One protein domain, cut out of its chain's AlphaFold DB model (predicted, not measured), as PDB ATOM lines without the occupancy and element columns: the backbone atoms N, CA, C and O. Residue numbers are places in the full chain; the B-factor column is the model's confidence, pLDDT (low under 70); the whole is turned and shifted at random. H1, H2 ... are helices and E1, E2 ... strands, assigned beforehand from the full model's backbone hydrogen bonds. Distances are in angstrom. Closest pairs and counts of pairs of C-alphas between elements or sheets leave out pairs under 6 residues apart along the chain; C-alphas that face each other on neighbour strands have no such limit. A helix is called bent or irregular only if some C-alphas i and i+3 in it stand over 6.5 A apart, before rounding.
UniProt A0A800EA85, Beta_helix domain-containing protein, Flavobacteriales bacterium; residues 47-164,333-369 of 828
ATOM      1  N   HIS A  47      48.727  19.971  36.778       97.00
ATOM      2  CA  HIS A  47      49.142  21.147  36.011       97.00
ATOM      3  C   HIS A  47      49.286  20.768  34.546       97.00
ATOM      4  O   HIS A  47      50.031  19.850  34.206       97.00
ATOM      5  N   ILE A  48      48.577  21.469  33.669       97.12
ATOM      6  CA  ILE A  48      48.660  21.306  32.221       97.12
ATOM      7  C   ILE A  48      49.377  22.515  31.630       97.12
ATOM      8  O   ILE A  48      48.965  23.656  31.821       97.12
ATOM      9  N   ILE A  49      50.428  22.252  30.860       97.50
ATOM     10  CA  ILE A  49      51.153  23.261  30.089       97.50
ATOM     11  C   ILE A  49      50.833  23.031  28.617       97.50
ATOM     12  O   ILE A  49      51.037  21.932  28.086       97.50
ATOM     13  N   CYS A  50      50.311  24.055  27.951       97.56
ATOM     14  CA  CYS A  50      49.909  23.975  26.552       97.56
ATOM     15  C   CYS A  50      50.007  25.331  25.846       97.56
ATOM     16  O   CYS A  50      50.008  26.386  26.477       97.56
ATOM     17  N   ASN A  51      50.072  25.303  24.515       98.06
ATOM     18  CA  ASN A  51      50.020  26.521  23.713       98.06
ATOM     19  C   ASN A  51      48.617  27.179  23.840       98.06
ATOM     20  O   ASN A  51      47.620  26.503  23.564       98.06
ATOM     21  N   PRO A  52      48.519  28.467  24.236       97.25
ATOM     22  CA  PRO A  52      47.233  29.147  24.439       97.25
ATOM     23  C   PRO A  52      46.333  29.207  23.195       97.25
ATOM     24  O   PRO A  52      45.117  29.039  23.315       97.25
ATOM     25  N   ASP A  53      46.908  29.370  21.999       97.94
ATOM     26  CA  ASP A  53      46.140  29.408  20.744       97.94
ATOM     27  C   ASP A  53      45.519  28.043  20.440       97.94
ATOM     28  O   ASP A  53      44.367  27.944  20.028       97.94
ATOM     29  N   SER A  54      46.256  26.964  20.717       97.88
ATOM     30  CA  SER A  54      45.784  25.583  20.576       97.88
ATOM     31  C   SER A  54      44.656  25.268  21.560       97.88
ATOM     32  O   SER A  54      43.689  24.597  21.196       97.88
ATOM     33  N   LEU A  55      44.755  25.757  22.801       96.69
ATOM     34  CA  LEU A  55      43.683  25.636  23.791       96.69
ATOM     35  C   LEU A  55      42.430  26.388  23.331       96.69
ATOM     36  O   LEU A  55      41.343  25.810  23.309       96.69
ATOM     37  N   THR A  56      42.595  27.639  22.900       97.06
ATOM     38  CA  THR A  56      41.514  28.460  22.338       97.06
ATOM     39  C   THR A  56      40.869  27.757  21.149       97.06
ATOM     40  O   THR A  56      39.649  27.627  21.097       97.06
ATOM     41  N   PHE A  57      41.678  27.194  20.250       97.56
ATOM     42  CA  PHE A  57      41.204  26.455  19.087       97.56
ATOM     43  C   PHE A  57      40.280  25.294  19.469       97.56
ATOM     44  O   PHE A  57      39.189  25.194  18.909       97.56
ATOM     45  N   ILE A  58      40.659  24.432  20.421       97.06
ATOM     46  CA  ILE A  58      39.783  23.316  20.824       97.06
ATOM     47  C   ILE A  58      38.571  23.775  21.642       97.06
ATOM     48  O   ILE A  58      37.564  23.072  21.661       97.06
ATOM     49  N   TYR A  59      38.633  24.939  22.297       95.44
ATOM     50  CA  TYR A  59      37.484  25.539  22.981       95.44
ATOM     51  C   TYR A  59      36.466  26.113  21.996       95.44
ATOM     52  O   TYR A  59      35.267  25.923  22.192       95.44
ATOM     53  N   THR A  60      36.924  26.765  20.927       96.38
ATOM     54  CA  THR A  60      36.071  27.269  19.842       96.38
ATOM     55  C   THR A  60      35.504  26.117  19.014       96.38
ATOM     56  O   THR A  60      34.309  26.084  18.732       96.38
ATOM     57  N   ASN A  61      36.331  25.121  18.692       96.62
ATOM     58  CA  ASN A  61      35.966  23.955  17.883       96.62
ATOM     59  C   ASN A  61      35.631  22.739  18.761       96.62
ATOM     60  O   ASN A  61      36.011  21.606  18.472       96.62
ATOM     61  N   PHE A  62      34.901  22.959  19.858       95.19
ATOM     62  CA  PHE A  62      34.661  21.952  20.901       95.19
ATOM     63  C   PHE A  62      33.956  20.676  20.422       95.19
ATOM     64  O   PHE A  62      33.991  19.665  21.126       95.19
ATOM     65  N   LYS A  63      33.282  20.704  19.264       94.81
ATOM     66  CA  LYS A  63      32.625  19.530  18.664       94.81
ATOM     67  C   LYS A  63      33.632  18.549  18.069       94.81
ATOM     68  O   LYS A  63      33.355  17.351  18.027       94.81
ATOM     69  N   ASP A  64      34.805  19.035  17.686       93.75
ATOM     70  CA  ASP A  64      35.822  18.212  17.059       93.75
ATOM     71  C   ASP A  64      36.470  17.280  18.091       93.75
ATOM     72  O   ASP A  64      36.559  17.558  19.292       93.75
ATOM     73  N   ASN A  65      36.948  16.127  17.628       93.88
ATOM     74  CA  ASN A  65      37.762  15.219  18.441       93.88
ATOM     75  C   ASN A  65      39.266  15.512  18.293       93.88
ATOM     76  O   ASN A  65      40.092  14.606  18.423       93.88
ATOM     77  N   THR A  66      39.618  16.774  18.034       95.38
ATOM     78  CA  THR A  66      40.992  17.226  17.792       95.38
ATOM     79  C   THR A  66      41.806  17.240  19.080       95.38
ATOM     80  O   THR A  66      41.409  17.836  20.079       95.38
ATOM     81  N   TYR A  67      42.959  16.574  19.046       97.56
ATOM     82  CA  TYR A  67      43.908  16.517  20.153       97.56
ATOM     83  C   TYR A  67      45.023  17.549  19.967       97.56
ATOM     84  O   TYR A  67      45.700  17.530  18.941       97.56
ATOM     85  N   ILE A  68      45.275  18.368  20.988       97.88
ATOM     86  CA  ILE A  68      46.428  19.278  21.052       97.88
ATOM     87  C   ILE A  68      47.546  18.675  21.910       97.88
ATOM     88  O   ILE A  68      47.253  17.947  22.865       97.88
ATOM     89  N   PRO A  69      48.823  18.942  21.595       97.69
ATOM     90  CA  PRO A  69      49.938  18.523  22.435       97.69
ATOM     91  C   PRO A  69      49.949  19.311  23.749       97.69
ATOM     92  O   PRO A  69      49.759  20.526  23.753       97.69
ATOM     93  N   ILE A  70      50.201  18.616  24.857       97.62
ATOM     94  CA  ILE A  70      50.335  19.215  26.188       97.62
ATOM     95  C   ILE A  70      51.483  18.554  26.967       97.62
ATOM     96  O   ILE A  70      51.925  17.446  26.641       97.62
ATOM     97  N   GLN A  71      51.921  19.195  28.044       96.06
ATOM     98  CA  GLN A  71      52.593  18.519  29.153       96.06
ATOM     99  C   GLN A  71      51.638  18.481  30.339       96.06
ATOM    100  O   GLN A  71      50.940  19.460  30.594       96.06
ATOM    101  N   ILE A  72      51.590  17.354  31.039       94.12
ATOM    102  CA  ILE A  72      50.822  17.210  32.276       94.12
ATOM    103  C   ILE A  72      51.777  16.871  33.416       94.12
ATOM    104  O   ILE A  72      52.634  15.998  33.263       94.12
ATOM    105  N   VAL A  73      51.629  17.572  34.537       92.69
ATOM    106  CA  VAL A  73      52.399  17.364  35.764       92.69
ATOM    107  C   VAL A  73      51.452  16.917  36.872       92.69
ATOM    108  O   VAL A  73      50.438  17.570  37.120       92.69
ATOM    109  N   SER A  74      51.780  15.808  37.532       86.56
ATOM    110  CA  SER A  74      51.068  15.294  38.708       86.56
ATOM    111  C   SER A  74      52.073  14.646  39.657       86.56
ATOM    112  O   SER A  74      52.964  13.941  39.201       86.56
ATOM    113  N   ASN A  75      51.984  14.913  40.964       80.56
ATOM    114  CA  ASN A  75      52.911  14.379  41.980       80.56
ATOM    115  C   ASN A  75      54.411  14.534  41.638       80.56
ATOM    116  O   ASN A  75      55.222  13.697  42.020       80.56
ATOM    117  N   ARG A  76      54.784  15.637  40.966       76.44
ATOM    118  CA  ARG A  76      56.137  15.954  40.444       76.44
ATOM    119  C   ARG A  76      56.582  15.162  39.208       76.44
ATOM    120  O   ARG A  76      57.620  15.492  38.638       76.44
ATOM    121  N   ASP A  77      55.781  14.219  38.729       84.75
ATOM    122  CA  ASP A  77      56.028  13.527  37.468       84.75
ATOM    123  C   ASP A  77      55.506  14.356  36.296       84.75
ATOM    124  O   ASP A  77      54.355  14.792  36.289       84.75
ATOM    125  N   THR A  78      56.348  14.558  35.280       89.44
ATOM    126  CA  THR A  78      55.986  15.273  34.049       89.44
ATOM    127  C   THR A  78      55.856  14.293  32.893       89.44
ATOM    128  O   THR A  78      56.789  13.552  32.587       89.44
ATOM    129  N   SER A  79      54.715  14.309  32.207       90.81
ATOM    130  CA  SER A  79      54.445  13.454  31.048       90.81
ATOM    131  C   SER A  79      54.075  14.275  29.817       90.81
ATOM    132  O   SER A  79      53.238  15.179  29.876       90.81
ATOM    133  N   LYS A  80      54.648  13.921  28.659       93.56
ATOM    134  CA  LYS A  80      54.140  14.392  27.362       93.56
ATOM    135  C   LYS A  80      52.795  13.726  27.098       93.56
ATOM    136  O   LYS A  80      52.682  12.500  27.145       93.56
ATOM    137  N   ALA A  81      51.789  14.529  26.794       96.25
ATOM    138  CA  ALA A  81      50.427  14.058  26.620       96.25
ATOM    139  C   ALA A  81      49.731  14.809  25.482       96.25
ATOM    140  O   ALA A  81      50.291  15.699  24.836       96.25
ATOM    141  N   ARG A  82      48.494  14.416  25.199       97.50
ATOM    142  CA  ARG A  82      47.604  15.141  24.296       97.50
ATOM    143  C   ARG A  82      46.247  15.308  24.947       97.50
ATOM    144  O   ARG A  82      45.768  14.384  25.603       97.50
ATOM    145  N   MET A  83      45.610  16.445  24.719       97.81
ATOM    146  CA  MET A  83      44.329  16.798  25.323       97.81
ATOM    147  C   MET A  83      43.299  17.163  24.263       97.81
ATOM    148  O   MET A  83      43.646  17.742  23.240       97.81
ATOM    149  N   ARG A  84      42.032  16.844  24.523       98.00
ATOM    150  CA  ARG A  84      40.888  17.349  23.756       98.00
ATOM    151  C   ARG A  84      39.693  17.622  24.658       98.00
ATOM    152  O   ARG A  84      39.614  17.063  25.755       98.00
ATOM    153  N   ILE A  85      38.715  18.359  24.142       98.00
ATOM    154  CA  ILE A  85      37.391  18.459  24.763       98.00
ATOM    155  C   ILE A  85      36.677  17.100  24.691       98.00
ATOM    156  O   ILE A  85      36.790  16.367  23.697       98.00
ATOM    157  N   ARG A  86      35.963  16.723  25.758       95.62
ATOM    158  CA  ARG A  86      35.166  15.486  25.845       95.62
ATOM    159  C   ARG A  86      33.725  15.756  26.263       95.62
ATOM    160  O   ARG A  86      33.404  16.831  26.746       95.62
ATOM    161  N   GLY A  87      32.899  14.723  26.124       91.81
ATOM    162  CA  GLY A  87      31.465  14.767  26.395       91.81
ATOM    163  C   GLY A  87      30.663  14.662  25.107       91.81
ATOM    164  O   GLY A  87      31.237  14.418  24.039       91.81
ATOM    165  N   ASP A  88      29.360  14.857  25.233       89.25
ATOM    166  CA  ASP A  88      28.449  15.057  24.111       89.25
ATOM    167  C   ASP A  88      27.768  16.424  24.274       89.25
ATOM    168  O   ASP A  88      28.339  17.448  23.889       89.25
ATOM    169  N   SER A  89      26.646  16.477  24.995       90.06
ATOM    170  CA  SER A  89      25.961  17.726  25.345       90.06
ATOM    171  C   SER A  89      26.839  18.691  26.154       90.06
ATOM    172  O   SER A  89      26.880  19.880  25.833       90.06
ATOM    173  N   SER A  90      27.613  18.178  27.117       93.50
ATOM    174  CA  SER A  90      28.487  18.970  28.002       93.50
ATOM    175  C   SER A  90      29.634  19.686  27.290       93.50
ATOM    176  O   SER A  90      30.271  20.572  27.853       93.50
ATOM    177  N   ARG A  91      29.893  19.389  26.009       95.56
ATOM    178  CA  ARG A  91      30.861  20.165  25.220       95.56
ATOM    179  C   ARG A  91      30.407  21.608  24.987       95.56
ATOM    180  O   ARG A  91      31.239  22.449  24.663       95.56
ATOM    181  N   LYS A  92      29.105  21.884  25.120       94.81
ATOM    182  CA  LYS A  92      28.520  23.226  24.985       94.81
ATOM    183  C   LYS A  92      28.664  24.062  26.259       94.81
ATOM    184  O   LYS A  92      28.578  25.283  26.173       94.81
ATOM    185  N   ASP A  93      28.897  23.424  27.406       95.06
ATOM    186  CA  ASP A  93      29.003  24.088  28.708       95.06
ATOM    187  C   ASP A  93      30.169  25.072  28.728       95.06
ATOM    188  O   ASP A  93      31.178  24.838  28.067       95.06
ATOM    189  N   ALA A  94      30.064  26.173  29.477       93.38
ATOM    190  CA  ALA A  94      31.124  27.183  29.539       93.38
ATOM    191  C   ALA A  94      32.457  26.555  29.986       93.38
ATOM    192  O   ALA A  94      33.459  26.625  29.261       93.38
ATOM    193  N   LYS A  95      32.420  25.838  31.113       95.81
ATOM    194  CA  LYS A  95      33.515  25.019  31.629       95.81
ATOM    195  C   LYS A  95      33.531  23.656  30.935       95.81
ATOM    196  O   LYS A  95      32.605  22.862  31.073       95.81
ATOM    197  N   LYS A  96      34.589  23.380  30.170       96.38
ATOM    198  CA  LYS A  96      34.683  22.170  29.342       96.38
ATOM    199  C   LYS A  96      35.284  20.998  30.113       96.38
ATOM    200  O   LYS A  96      36.279  21.158  30.820       96.38
ATOM    201  N   SER A  97      34.745  19.801  29.885       97.62
ATOM    202  CA  SER A  97      35.368  18.534  30.284       97.62
ATOM    203  C   SER A  97      36.517  18.167  29.339       97.62
ATOM    204  O   SER A  97      36.423  18.348  28.121       97.62
ATOM    205  N   LEU A  98      37.585  17.578  29.879       97.88
ATOM    206  CA  LEU A  98      38.829  17.294  29.161       97.88
ATOM    207  C   LEU A  98      39.133  15.792  29.129       97.88
ATOM    208  O   LEU A  98      38.899  15.056  30.088       97.88
ATOM    209  N   LYS A  99      39.665  15.315  28.003       97.94
ATOM    210  CA  LYS A  99      40.217  13.961  27.861       97.94
ATOM    211  C   LYS A  99      41.691  14.052  27.517       97.94
ATOM    212  O   LYS A  99      42.043  14.549  26.447       97.94
ATOM    213  N   VAL A 100      42.527  13.517  28.397       96.62
ATOM    214  CA  VAL A 100      43.982  13.505  28.258       96.62
ATOM    215  C   VAL A 100      44.449  12.084  27.952       96.62
ATOM    216  O   VAL A 100      44.032  11.126  28.600       96.62
ATOM    217  N   LYS A 101      45.300  11.938  26.937       95.38
ATOM    218  CA  LYS A 101      45.968  10.681  26.585       95.38
ATOM    219  C   LYS A 101      47.474  10.845  26.704       95.38
ATOM    220  O   LYS A 101      48.028  11.805  26.170       95.38
ATOM    221  N   PHE A 102      48.129   9.897  27.353       91.50
ATOM    222  CA  PHE A 102      49.579   9.881  27.542       91.50
ATOM    223  C   PHE A 102      50.106   8.450  27.470       91.50
ATOM    224  O   PHE A 102      49.326   7.500  27.488       91.50
ATOM    225  N   ILE A 103      51.418   8.288  27.326       86.69
ATOM    226  CA  ILE A 103      52.059   6.971  27.305       86.69
ATOM    227  C   ILE A 103      52.779   6.785  28.634       86.69
ATOM    228  O   ILE A 103      53.622   7.603  28.991       86.69
ATOM    229  N   LEU A 104      52.461   5.702  29.339       82.06
ATOM    230  CA  LEU A 104      53.124   5.297  30.573       82.06
ATOM    231  C   LEU A 104      53.548   3.833  30.437       82.06
ATOM    232  O   LEU A 104      52.719   2.975  30.133       82.06
ATOM    233  N   ASN A 105      54.838   3.548  30.631       83.56
ATOM    234  CA  ASN A 105      55.421   2.205  30.493       83.56
ATOM    235  C   ASN A 105      55.052   1.514  29.165       83.56
ATOM    236  O   ASN A 105      54.650   0.353  29.139       83.56
ATOM    237  N   GLY A 106      55.119   2.259  28.056       81.50
ATOM    238  CA  GLY A 106      54.797   1.757  26.715       81.50
ATOM    239  C   GLY A 106      53.304   1.534  26.435       81.50
ATOM    240  O   GLY A 106      52.954   1.155  25.322       81.50
ATOM    241  N   LYS A 107      52.409   1.797  27.398       83.00
ATOM    242  CA  LYS A 107      50.955   1.670  27.232       83.00
ATOM    243  C   LYS A 107      50.282   3.036  27.181       83.00
ATOM    244  O   LYS A 107      50.641   3.945  27.927       83.00
ATOM    245  N   VAL A 108      49.280   3.175  26.316       86.44
ATOM    246  CA  VAL A 108      48.444   4.380  26.271       86.44
ATOM    247  C   VAL A 108      47.536   4.389  27.494       86.44
ATOM    248  O   VAL A 108      46.769   3.457  27.704       86.44
ATOM    249  N   LYS A 109      47.605   5.462  28.274       89.25
ATOM    250  CA  LYS A 109      46.722   5.741  29.401       89.25
ATOM    251  C   LYS A 109      45.786   6.883  29.057       89.25
ATOM    252  O   LYS A 109      46.126   7.795  28.296       89.25
ATOM    253  N   THR A 110      44.591   6.808  29.623       93.75
ATOM    254  CA  THR A 110      43.527   7.775  29.398       93.75
ATOM    255  C   THR A 110      43.055   8.331  30.728       93.75
ATOM    256  O   THR A 110      42.604   7.591  31.593       93.75
ATOM    257  N   LEU A 111      43.104   9.652  30.848       92.94
ATOM    258  CA  LEU A 111      42.555  10.405  31.961       92.94
ATOM    259  C   LEU A 111      41.332  11.170  31.464       92.94
ATOM    260  O   LEU A 111      41.414  11.916  30.481       92.94
ATOM    261  N   ASN A 112      40.195  10.993  32.131       97.31
ATOM    262  CA  ASN A 112      39.028  11.820  31.880       97.31
ATOM    263  C   ASN A 112      38.818  12.780  33.057       97.31
ATOM    264  O   ASN A 112      38.651  12.327  34.185       97.31
ATOM    265  N   LEU A 113      38.811  14.084  32.782       97.75
ATOM    266  CA  LEU A 113      38.555  15.153  33.748       97.75
ATOM    267  C   LEU A 113      37.202  15.780  33.408       97.75
ATOM    268  O   LEU A 113      37.076  16.520  32.428       97.75
ATOM    269  N   ASN A 114      36.173  15.451  34.178       97.75
ATOM    270  CA  ASN A 114      34.844  16.026  34.039       97.75
ATOM    271  C   ASN A 114      34.739  17.357  34.766       97.75
ATOM    272  O   ASN A 114      35.099  17.453  35.932       97.75
ATOM    273  N   ALA A 115      34.203  18.363  34.082       97.12
ATOM    274  CA  ALA A 115      33.916  19.658  34.681       97.12
ATOM    275  C   ALA A 115      32.744  19.609  35.674       97.12
ATOM    276  O   ALA A 115      32.603  20.537  36.460       97.12
ATOM    277  N   GLU A 116      31.885  18.581  35.580       95.81
ATOM    278  CA  GLU A 116      30.635  18.436  36.350       95.81
ATOM    279  C   GLU A 116      29.761  19.709  36.319       95.81
ATOM    280  O   GLU A 116      29.000  19.993  37.233       95.81
ATOM    281  N   PHE A 117      29.842  20.493  35.237       95.88
ATOM    282  CA  PHE A 117      29.322  21.863  35.193       95.88
ATOM    283  C   PHE A 117      27.812  21.972  35.456       95.88
ATOM    284  O   PHE A 117      27.352  22.948  36.054       95.88
ATOM    285  N   SER A 118      27.033  20.985  35.005       93.19
ATOM    286  CA  SER A 118      25.586  20.918  35.249       93.19
ATOM    287  C   SER A 118      25.242  20.415  36.657       93.19
ATOM    288  O   SER A 118      24.179  20.743  37.190       93.19
ATOM    289  N   ASP A 119      26.134  19.651  37.290       95.94
ATOM    290  CA  ASP A 119      26.009  19.257  38.687       95.94
ATOM    291  C   ASP A 119      26.639  20.317  39.593       95.94
ATOM    292  O   ASP A 119      27.788  20.220  40.008       95.94
ATOM    293  N   LYS A 120      25.834  21.305  39.987       94.75
ATOM    294  CA  LYS A 120      26.285  22.355  40.911       94.75
ATOM    295  C   LYS A 120      26.654  21.861  42.316       94.75
ATOM    296  O   LYS A 120      27.105  22.664  43.120       94.75
ATOM    297  N   SER A 121      26.468  20.577  42.634       96.75
ATOM    298  CA  SER A 121      26.999  19.988  43.866       96.75
ATOM    299  C   SER A 121      28.415  19.427  43.703       96.75
ATOM    300  O   SER A 121      29.088  19.251  44.712       96.75
ATOM    301  N   TYR A 122      28.865  19.147  42.470       97.06
ATOM    302  CA  TYR A 122      30.062  18.373  42.091       97.06
ATOM    303  C   TYR A 122      30.100  16.898  42.518       97.06
ATOM    304  O   TYR A 122      30.979  16.153  42.077       97.06
ATOM    305  N   ILE A 123      29.204  16.452  43.400       97.56
ATOM    306  CA  ILE A 123      29.377  15.183  44.111       97.56
ATOM    307  C   ILE A 123      28.499  14.045  43.591       97.56
ATOM    308  O   ILE A 123      28.701  12.918  44.044       97.56
ATOM    309  N   ARG A 124      27.542  14.261  42.677       97.81
ATOM    310  CA  ARG A 124      26.566  13.210  42.310       97.81
ATOM    311  C   ARG A 124      27.232  12.004  41.673       97.81
ATOM    312  O   ARG A 124      27.083  10.893  42.179       97.81
ATOM    313  N   GLN A 125      28.022  12.210  40.619       97.31
ATOM    314  CA  GLN A 125      28.718  11.104  39.956       97.31
ATOM    315  C   GLN A 125      29.748  10.446  40.886       97.31
ATOM    316  O   GLN A 125      29.876   9.217  40.889       97.31
ATOM    317  N   TYR A 126      30.441  11.243  41.709       97.44
ATOM    318  CA  TYR A 126      31.356  10.726  42.725       97.44
ATOM    319  C   TYR A 126      30.621   9.787  43.686       97.44
ATOM    320  O   TYR A 126      30.915   8.590  43.704       97.44
ATOM    321  N   LEU A 127      29.621  10.289  44.415       97.12
ATOM    322  CA  LEU A 127      28.851   9.525  45.397       97.12
ATOM    323  C   LEU A 127      28.200   8.292  44.785       97.12
ATOM    324  O   LEU A 127      28.324   7.208  45.345       97.12
ATOM    325  N   SER A 128      27.556   8.428  43.627       97.56
ATOM    326  CA  SER A 128      26.908   7.305  42.949       97.56
ATOM    327  C   SER A 128      27.914   6.205  42.599       97.56
ATOM    328  O   SER A 128      27.633   5.031  42.823       97.56
ATOM    329  N   SER A 129      29.126   6.554  42.145       96.50
ATOM    330  CA  SER A 129      30.182   5.557  41.882       96.50
ATOM    331  C   SER A 129      30.721   4.908  43.157       96.50
ATOM    332  O   SER A 129      30.950   3.700  43.182       96.50
ATOM    333  N   GLN A 130      30.870   5.680  44.238       95.31
ATOM    334  CA  GLN A 130      31.291   5.167  45.543       95.31
ATOM    335  C   GLN A 130      30.266   4.177  46.101       95.31
ATOM    336  O   GLN A 130      30.635   3.084  46.515       95.31
ATOM    337  N   ILE A 131      28.980   4.530  46.047       96.44
ATOM    338  CA  ILE A 131      27.861   3.683  46.468       96.44
ATOM    339  C   ILE A 131      27.820   2.387  45.656       96.44
ATOM    340  O   ILE A 131      27.709   1.306  46.237       96.44
ATOM    341  N   MET A 132      27.937   2.481  44.326       95.75
ATOM    342  CA  MET A 132      27.976   1.313  43.444       95.75
ATOM    343  C   MET A 132      29.094   0.359  43.879       95.75
ATOM    344  O   MET A 132      28.822  -0.800  44.184       95.75
ATOM    345  N   ARG A 133      30.330   0.845  44.031       94.50
ATOM    346  CA  ARG A 133      31.452  -0.010  44.450       94.50
ATOM    347  C   ARG A 133      31.297  -0.554  45.870       94.50
ATOM    348  O   ARG A 133      31.519  -1.739  46.083       94.50
ATOM    349  N   ALA A 134      30.850   0.267  46.819       93.75
ATOM    350  CA  ALA A 134      30.624  -0.138  48.209       93.75
ATOM    351  C   ALA A 134      29.535  -1.219  48.353       93.75
ATOM    352  O   ALA A 134      29.548  -1.985  49.312       93.75
ATOM    353  N   SER A 135      28.609  -1.306  47.393       94.69
ATOM    354  CA  SER A 135      27.610  -2.379  47.312       94.69
ATOM    355  C   SER A 135      28.143  -3.686  46.699       94.69
ATOM    356  O   SER A 135      27.420  -4.680  46.666       94.69
ATOM    357  N   GLY A 136      29.369  -3.682  46.169       92.94
ATOM    358  CA  GLY A 136      29.948  -4.784  45.399       92.94
ATOM    359  C   GLY A 136      29.664  -4.735  43.892       92.94
ATOM    360  O   GLY A 136      29.957  -5.709  43.202       92.94
ATOM    361  N   GLN A 137      29.107  -3.638  43.362       95.75
ATOM    362  CA  GLN A 137      28.924  -3.458  41.918       95.75
ATOM    363  C   GLN A 137      30.255  -3.125  41.239       95.75
ATOM    364  O   GLN A 137      30.954  -2.196  41.655       95.75
ATOM    365  N   ASN A 138      30.550  -3.793  40.124       95.38
ATOM    366  CA  ASN A 138      31.630  -3.374  39.230       95.38
ATOM    367  C   ASN A 138      31.314  -1.984  38.648       95.38
ATOM    368  O   ASN A 138      30.352  -1.808  37.898       95.38
ATOM    369  N   CYS A 139      32.104  -0.976  39.015       96.19
ATOM    370  CA  CYS A 139      31.894   0.419  38.633       96.19
ATOM    371  C   CYS A 139      33.239   1.152  38.557       96.19
ATOM    372  O   CYS A 139      34.157   0.849  39.318       96.19
ATOM    373  N   PHE A 140      33.342   2.114  37.637       95.50
ATOM    374  CA  PHE A 140      34.525   2.952  37.450       95.50
ATOM    375  C   PHE A 140      34.923   3.696  38.732       95.50
ATOM    376  O   PHE A 140      34.079   4.060  39.561       95.50
ATOM    377  N   GLN A 141      36.216   3.965  38.884       93.94
ATOM    378  CA  GLN A 141      36.752   4.782  39.972       93.94
ATOM    379  C   GLN A 141      36.635   6.284  39.693       93.94
ATOM    380  O   GLN A 141      36.673   6.739  38.545       93.94
ATOM    381  N   THR A 142      36.520   7.062  40.771       95.38
ATOM    382  CA  THR A 142      36.469   8.526  40.723       95.38
ATOM    383  C   THR A 142      37.305   9.165  41.829       95.38
ATOM    384  O   THR A 142      37.400   8.623  42.931       95.38
ATOM    385  N   SER A 143      37.899  10.326  41.545       95.38
ATOM    386  CA  SER A 143      38.543  11.202  42.539       95.38
ATOM    387  C   SER A 143      38.437  12.665  42.114       95.38
ATOM    388  O   SER A 143      38.208  12.951  40.940       95.38
ATOM    389  N   PHE A 144      38.565  13.606  43.047       97.56
ATOM    390  CA  PHE A 144      38.513  15.030  42.712       97.56
ATOM    391  C   PHE A 144      39.888  15.530  42.276       97.56
ATOM    392  O   PHE A 144      40.916  15.023  42.724       97.56
ATOM    393  N   ALA A 145      39.907  16.534  41.407       96.56
ATOM    394  CA  ALA A 145      41.120  17.113  40.856       96.56
ATOM    395  C   ALA A 145      41.027  18.641  40.819       96.56
ATOM    396  O   ALA A 145      40.099  19.197  40.235       96.56
ATOM    397  N   LYS A 146      42.028  19.318  41.381       97.25
ATOM    398  CA  LYS A 146      42.342  20.711  41.061       97.25
ATOM    399  C   LYS A 146      43.095  20.730  39.745       97.25
ATOM    400  O   LYS A 146      44.137  20.081  39.620       97.25
ATOM    401  N   LEU A 147      42.576  21.471  38.780       97.19
ATOM    402  CA  LEU A 147      43.234  21.642  37.498       97.19
ATOM    403  C   LEU A 147      43.841  23.037  37.407       97.19
ATOM    404  O   LEU A 147      43.158  24.028  37.639       97.19
ATOM    405  N   PHE A 148      45.108  23.098  37.022       97.25
ATOM    406  CA  PHE A 148      45.800  24.324  36.652       97.25
ATOM    407  C   PHE A 148      46.172  24.249  35.174       97.25
ATOM    408  O   PHE A 148      46.677  23.220  34.719       97.25
ATOM    409  N   ILE A 149      45.936  25.316  34.414       96.62
ATOM    410  CA  ILE A 149      46.354  25.407  33.010       96.62
ATOM    411  C   ILE A 149      47.239  26.636  32.850       96.62
ATOM    412  O   ILE A 149      46.824  27.749  33.148       96.62
ATOM    413  N   ASN A 150      48.465  26.426  32.368       96.44
ATOM    414  CA  ASN A 150      49.474  27.473  32.189       96.44
ATOM    415  C   ASN A 150      49.734  28.304  33.465       96.44
ATOM    416  O   ASN A 150      49.986  29.500  33.384       96.44
ATOM    417  N   GLY A 151      49.694  27.651  34.632       94.50
ATOM    418  CA  GLY A 151      49.954  28.260  35.943       94.50
ATOM    419  C   GLY A 151      48.718  28.826  36.647       94.50
ATOM    420  O   GLY A 151      48.754  29.009  37.860       94.50
ATOM    421  N   GLU A 152      47.612  29.020  35.929       95.56
ATOM    422  CA  GLU A 152      46.374  29.575  36.480       95.56
ATOM    423  C   GLU A 152      45.437  28.474  36.975       95.56
ATOM    424  O   GLU A 152      45.299  27.429  36.328       95.56
ATOM    425  N   TYR A 153      44.767  28.705  38.109       96.69
ATOM    426  CA  TYR A 153      43.743  27.783  38.598       96.69
ATOM    427  C   TYR A 153      42.566  27.769  37.626       96.69
ATOM    428  O   TYR A 153      41.907  28.780  37.395       96.69
ATOM    429  N   PHE A 154      42.324  26.602  37.048       95.19
ATOM    430  CA  PHE A 154      41.341  26.402  35.996       95.19
ATOM    431  C   PHE A 154      40.018  25.833  36.519       95.19
ATOM    432  O   PHE A 154      39.004  25.908  35.832       95.19
ATOM    433  N   GLY A 155      40.029  25.254  37.723       96.50
ATOM    434  CA  GLY A 155      38.826  24.847  38.441       96.50
ATOM    435  C   GLY A 155      38.890  23.453  39.063       96.50
ATOM    436  O   GLY A 155      39.863  22.705  38.909       96.50
ATOM    437  N   LEU A 156      37.808  23.102  39.753       97.75
ATOM    438  CA  LEU A 156      37.549  21.788  40.328       97.75
ATOM    439  C   LEU A 156      36.977  20.845  39.264       97.75
ATOM    440  O   LEU A 156      36.033  21.182  38.553       97.75
ATOM    441  N   TYR A 157      37.536  19.648  39.160       97.94
ATOM    442  CA  TYR A 157      37.131  18.616  38.211       97.94
ATOM    443  C   TYR A 157      36.940  17.274  38.923       97.94
ATOM    444  O   TYR A 157      37.557  17.005  39.955       97.94
ATOM    445  N   LEU A 158      36.137  16.392  38.331       97.75
ATOM    446  CA  LEU A 158      36.053  14.986  38.711       97.75
ATOM    447  C   LEU A 158      36.897  14.140  37.751       97.75
ATOM    448  O   LEU A 158      36.621  14.058  36.552       97.75
ATOM    449  N   LYS A 159      37.927  13.477  38.270       96.75
ATOM    450  CA  LYS A 159      38.648  12.424  37.556       96.75
ATOM    451  C   LYS A 159      37.766  11.183  37.484       96.75
ATOM    452  O   LYS A 159      37.340  10.674  38.516       96.75
ATOM    453  N   VAL A 160      37.540  10.671  36.277       96.56
ATOM    454  CA  VAL A 160      36.736   9.466  36.025       96.56
ATOM    455  C   VAL A 160      37.573   8.441  35.264       96.56
ATOM    456  O   VAL A 160      38.089   8.731  34.175       96.56
ATOM    457  N   GLU A 161      37.705   7.240  35.828       95.75
ATOM    458  CA  GLU A 161      38.382   6.110  35.183       95.75
ATOM    459  C   GLU A 161      37.786   5.833  33.793       95.75
ATOM    460  O   GLU A 161      36.584   5.973  33.550       95.75
ATOM    461  N   ASN A 162      38.646   5.504  32.832       95.69
ATOM    462  CA  ASN A 162      38.201   5.175  31.486       95.69
ATOM    463  C   ASN A 162      37.780   3.700  31.426       95.69
ATOM    464  O   ASN A 162      38.541   2.829  31.822       95.69
ATOM    465  N   MET A 163      36.589   3.424  30.894       95.69
ATOM    466  CA  MET A 163      36.092   2.057  30.707       95.69
ATOM    467  C   MET A 163      36.764   1.411  29.485       95.69
ATOM    468  O   MET A 163      36.341   1.618  28.342       95.69
ATOM    469  N   ASP A 164      37.850   0.687  29.728       93.94
ATOM    470  CA  ASP A 164      38.654  -0.044  28.745       93.94
ATOM    471  C   ASP A 164      39.267  -1.316  29.376       93.94
ATOM    472  O   ASP A 164      38.795  -1.794  30.407       93.94
ATOM    473  N   ALA A 333      25.548   6.046  56.671       91.94
ATOM    474  CA  ALA A 333      26.740   5.811  55.864       91.94
ATOM    475  C   ALA A 333      27.069   7.003  54.949       91.94
ATOM    476  O   ALA A 333      28.231   7.374  54.816       91.94
ATOM    477  N   ILE A 334      26.060   7.625  54.329       94.88
ATOM    478  CA  ILE A 334      26.278   8.614  53.260       94.88
ATOM    479  C   ILE A 334      26.448  10.048  53.767       94.88
ATOM    480  O   ILE A 334      27.276  10.792  53.243       94.88
ATOM    481  N   LEU A 335      25.689  10.472  54.783       96.25
ATOM    482  CA  LEU A 335      25.746  11.860  55.257       96.25
ATOM    483  C   LEU A 335      27.141  12.273  55.772       96.25
ATOM    484  O   LEU A 335      27.543  13.397  55.456       96.25
ATOM    485  N   PRO A 336      27.907  11.415  56.482       95.25
ATOM    486  CA  PRO A 336      29.290  11.726  56.848       95.25
ATOM    487  C   PRO A 336      30.213  11.924  55.641       95.25
ATOM    488  O   PRO A 336      31.078  12.795  55.680       95.25
ATOM    489  N   ILE A 337      30.002  11.181  54.548       95.38
ATOM    490  CA  ILE A 337      30.782  11.340  53.311       95.38
ATOM    491  C   ILE A 337      30.514  12.716  52.705       95.38
ATOM    492  O   ILE A 337      31.460  13.416  52.360       95.38
ATOM    493  N   ILE A 338      29.247  13.145  52.633       97.19
ATOM    494  CA  ILE A 338      28.900  14.487  52.138       97.19
ATOM    495  C   ILE A 338      29.562  15.567  53.006       97.19
ATOM    496  O   ILE A 338      30.127  16.506  52.465       97.19
ATOM    497  N   THR A 339      29.569  15.414  54.334       96.56
ATOM    498  CA  THR A 339      30.250  16.360  55.241       96.56
ATOM    499  C   THR A 339      31.761  16.381  55.037       96.56
ATOM    500  O   THR A 339      32.366  17.448  55.039       96.56
ATOM    501  N   SER A 340      32.382  15.225  54.809       95.81
ATOM    502  CA  SER A 340      33.808  15.172  54.480       95.81
ATOM    503  C   SER A 340      34.114  15.833  53.135       95.81
ATOM    504  O   SER A 340      35.157  16.471  53.007       95.81
ATOM    505  N   LEU A 341      33.241  15.675  52.137       97.06
ATOM    506  CA  LEU A 341      33.391  16.309  50.826       97.06
ATOM    507  C   LEU A 341      33.195  17.820  50.899       97.06
ATOM    508  O   LEU A 341      33.937  18.545  50.247       97.06
ATOM    509  N   GLU A 342      32.248  18.280  51.714       97.31
ATOM    510  CA  GLU A 342      32.017  19.699  51.978       97.31
ATOM    511  C   GLU A 342      33.316  20.375  52.442       97.31
ATOM    512  O   GLU A 342      33.827  21.258  51.759       97.31
ATOM    513  N   GLY A 343      33.944  19.857  53.503       96.38
ATOM    514  CA  GLY A 343      35.219  20.396  53.993       96.38
ATOM    515  C   GLY A 343      36.395  20.225  53.020       96.38
ATOM    516  O   GLY A 343      37.260  21.093  52.936       96.38
ATOM    517  N   LEU A 344      36.445  19.120  52.264       96.88
ATOM    518  CA  LEU A 344      37.532  18.864  51.310       96.88
ATOM    519  C   LEU A 344      37.493  19.812  50.102       96.88
ATOM    520  O   LEU A 344      38.546  20.205  49.593       96.88
ATOM    521  N   LEU A 345      36.297  20.126  49.603       97.50
ATOM    522  CA  LEU A 345      36.115  20.806  48.321       97.50
ATOM    523  C   LEU A 345      35.871  22.311  48.459       97.50
ATOM    524  O   LEU A 345      36.138  23.020  47.492       97.50
ATOM    525  N   GLU A 346      35.457  22.802  49.633       97.12
ATOM    526  CA  GLU A 346      35.067  24.201  49.879       97.12
ATOM    527  C   GLU A 346      36.031  25.223  49.264       97.12
ATOM    528  O   GLU A 346      35.639  25.988  48.385       97.12
ATOM    529  N   SER A 347      37.320  25.174  49.627       96.12
ATOM    530  CA  SER A 347      38.314  26.132  49.113       96.12
ATOM    531  C   SER A 347      38.530  26.035  47.597       96.12
ATOM    532  O   SER A 347      38.949  26.999  46.958       96.12
ATOM    533  N   SER A 348      38.281  24.865  47.004       96.56
ATOM    534  CA  SER A 348      38.430  24.665  45.557       96.56
ATOM    535  C   SER A 348      37.229  25.198  44.790       96.56
ATOM    536  O   SER A 348      37.427  25.745  43.709       96.56
ATOM    537  N   VAL A 349      36.023  25.056  45.350       96.50
ATOM    538  CA  VAL A 349      34.786  25.631  44.805       96.50
ATOM    539  C   VAL A 349      34.803  27.150  44.946       96.50
ATOM    540  O   VAL A 349      34.539  27.850  43.981       96.50
ATOM    541  N   GLU A 350      35.204  27.675  46.106       96.38
ATOM    542  CA  GLU A 350      35.306  29.123  46.343       96.38
ATOM    543  C   GLU A 350      36.205  29.830  45.315       96.38
ATOM    544  O   GLU A 350      35.904  30.934  44.868       96.38
ATOM    545  N   LYS A 351      37.311  29.186  44.924       95.88
ATOM    546  CA  LYS A 351      38.275  29.726  43.954       95.88
ATOM    547  C   LYS A 351      37.880  29.496  42.498       95.88
ATOM    548  O   LYS A 351      38.536  30.035  41.608       95.88
ATOM    549  N   ASP A 352      36.884  28.659  42.233       96.31
ATOM    550  CA  ASP A 352      36.512  28.280  40.877       96.31
ATOM    551  C   ASP A 352      35.527  29.283  40.280       96.31
ATOM    552  O   ASP A 352      34.319  29.190  40.447       96.31
ATOM    553  N   SER A 353      36.042  30.246  39.524       90.19
ATOM    554  CA  SER A 353      35.203  31.234  38.838       90.19
ATOM    555  C   SER A 353      34.498  30.689  37.589       90.19
ATOM    556  O   SER A 353      33.664  31.377  36.994       90.19
ATOM    557  N   THR A 354      34.825  29.470  37.149       92.56
ATOM    558  CA  THR A 354      34.363  28.918  35.866       92.56
ATOM    559  C   THR A 354      33.050  28.152  35.978       92.56
ATOM    560  O   THR A 354      32.411  27.857  34.964       92.56
ATOM    561  N   ASP A 355      32.618  27.834  37.194       90.75
ATOM    562  CA  ASP A 355      31.479  26.959  37.456       90.75
ATOM    563  C   ASP A 355      30.142  27.674  37.651       90.75
ATOM    564  O   ASP A 355      29.095  27.022  37.652       90.75
ATOM    565  N   GLN A 356      30.166  29.007  37.717       92.06
ATOM    566  CA  GLN A 356      28.995  29.866  37.905       92.06
ATOM    567  C   GLN A 356      28.234  29.585  39.209       92.06
ATOM    568  O   GLN A 356      27.002  29.671  39.242       92.06
ATOM    569  N   ILE A 357      28.950  29.236  40.277       94.31
ATOM    570  CA  ILE A 357      28.413  29.186  41.632       94.31
ATOM    571  C   ILE A 357      28.730  30.512  42.338       94.31
ATOM    572  O   ILE A 357      29.876  30.935  42.445       94.31
ATOM    573  N   ASN A 358      27.697  31.179  42.853       91.94
ATOM    574  CA  ASN A 358      27.770  32.489  43.504       91.94
ATOM    575  C   ASN A 358      28.247  32.386  44.970       91.94
ATOM    576  O   ASN A 358      27.638  32.961  45.872       91.94
ATOM    577  N   GLY A 359      29.321  31.628  45.208       93.62
ATOM    578  CA  GLY A 359      29.967  31.456  46.511       93.62
ATOM    579  C   GLY A 359      29.576  30.188  47.282       93.62
ATOM    580  O   GLY A 359      28.633  29.470  46.942       93.62
ATOM    581  N   VAL A 360      30.319  29.935  48.365       96.50
ATOM    582  CA  VAL A 360      30.238  28.708  49.182       96.50
ATOM    583  C   VAL A 360      28.832  28.457  49.733       96.50
ATOM    584  O   VAL A 360      28.353  27.329  49.679       96.50
ATOM    585  N   SER A 361      28.122  29.498  50.181       97.19
ATOM    586  CA  SER A 361      26.762  29.339  50.717       97.19
ATOM    587  C   SER A 361      25.785  28.767  49.679       97.19
ATOM    588  O   SER A 361      24.999  27.882  50.007       97.19
ATOM    589  N   GLN A 362      25.866  29.201  48.413       97.50
ATOM    590  CA  GLN A 362      25.023  28.640  47.353       97.50
ATOM    591  C   GLN A 362      25.408  27.185  47.046       97.50
ATOM    592  O   GLN A 362      24.542  26.354  46.771       97.50
ATOM    593  N   TRP A 363      26.700  26.861  47.090       98.00
ATOM    594  CA  TRP A 363      27.163  25.485  46.930       98.00
ATOM    595  C   TRP A 363      26.615  24.562  48.028       98.00
ATOM    596  O   TRP A 363      26.093  23.486  47.726       98.00
ATOM    597  N   GLN A 364      26.644  25.009  49.285       98.31
ATOM    598  CA  GLN A 364      26.100  24.272  50.430       98.31
ATOM    599  C   GLN A 364      24.603  23.968  50.271       98.31
ATOM    600  O   GLN A 364      24.181  22.845  50.550       98.31
ATOM    601  N   ASP A 365      23.813  24.886  49.701       98.00
ATOM    602  CA  ASP A 365      22.403  24.622  49.371       98.00
ATOM    603  C   ASP A 365      22.233  23.447  48.387       98.00
ATOM    604  O   ASP A 365      21.243  22.704  48.450       98.00
ATOM    605  N   PHE A 366      23.173  23.257  47.451       97.69
ATOM    606  CA  PHE A 366      23.165  22.096  46.556       97.69
ATOM    607  C   PHE A 366      23.522  20.804  47.296       97.69
ATOM    608  O   PHE A 366      22.856  19.792  47.070       97.69
ATOM    609  N   LEU A 367      24.488  20.830  48.219       98.44
ATOM    610  CA  LEU A 367      24.814  19.678  49.072       98.44
ATOM    611  C   LEU A 367      23.622  19.283  49.956       98.44
ATOM    612  O   LEU A 367      23.296  18.100  50.090       98.44
ATOM    613  N   ASP A 368      22.905  20.263  50.497       98.25
ATOM    614  CA  ASP A 368      21.722  20.046  51.326       98.25
ATOM    615  C   ASP A 368      20.571  19.374  50.576       98.25
ATOM    616  O   ASP A 368      19.821  18.580  51.164       98.25
ATOM    617  N   LYS A 369      20.430  19.624  49.268       97.38
ATOM    618  CA  LYS A 369      19.479  18.886  48.420       97.38
ATOM    619  C   LYS A 369      19.832  17.400  48.362       97.38
ATOM    620  O   LYS A 369      18.926  16.571  48.482       97.38
TER     621      LYS A 369
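This is residues 47 to 164 and 333 to 369 of the 828 residues of the protein "Beta_helix domain-containing protein" of Flavobacteriales bacterium (UniProt A0A800EA85). A closed barrel of seven strands makes the core, with H1 packed outside it over E3, and H3 and H4 outside it over E6 and E7. H5 folds back along H4 as a helical hairpin, farther out from the barrel. The printed part has 155 residues, with five named helices and seven named strands in the order E1 H1 E2 E3 H2 E4 E5 H3 E6 E7 H4 H5; the class is mixed, helices and strands. Round the ring run E1, E2, E3, E4, E5, E7, E6 and back to E1, a mixed sheet. The whole is compact, with a radius of gyration of the C-alphas of 16.0 A and spans of 42 by 37 by 32 A.

Find C-alpha 47 at (49.142, 21.147, 36.011), where E1, residues 47 to 50, begins. H1 follows at residues 52 to 60, then the hairpin of E2, residues 68 to 74, and E3, residues 77 to 85, 23.1 A long, which bends by 68 degrees at residue 80. After H2, residues 89 to 92, look for the hairpin of E4, residues 98 to 104, and E5, residues 107 to 114, 22.6 A. H3 is residues 124 to 134, 15.1 A. The hairpin of E6, residues 142 to 149, 21.0 A, and E7, residues 152 to 160, 22.3 A, comes next. H4, residues 333 to 350, 26.6 A, is irregular: C-alphas 344 and 347 are 7.6 A apart. H5, residues 360 to 369, ends at C-alpha 369, (19.479, 18.886, 48.420).

E1 and E2 are antiparallel, with N 49 and O 71 2.9 A apart. E6 and E1, parallel, close the ring with N 48 and O 148 at 2.8 A. E5 and E7 are antiparallel, with N 114 and O 158 at 2.8 A. H1 runs along E3 at a height over the sheet of 8.5 A; its closest C-alphas to E3 are Ile 58 and Ile 85, 6.7 A. H3 comes closest to E6 at C-alphas 126 and 142, 5.9 A. H4 comes closest to E7 at C-alphas 156 and 348, 6.0 A. H4 and H5 touch at a shallow tilt of 23 degrees, opposite ways, closest at C-alphas 350 and 360, 5.8 A. H2 is not on the barrel. In H1, H3 and H5 every O i to N i+4 pair is within hydrogen-bond range; in H4, 11 of 14 are; H2 is too short for such a pair.

The C-alphas of Asp 53 and Ala 333 are farthest apart, 46.5 A. Residues 165 to 332 are not printed, and C-alphas 164 and 333 stand 30.2 A apart across this cut. Of the links that are printed whole, none is long. The mean pLDDT of the printed part is 95.0, and no printed residue is under 70.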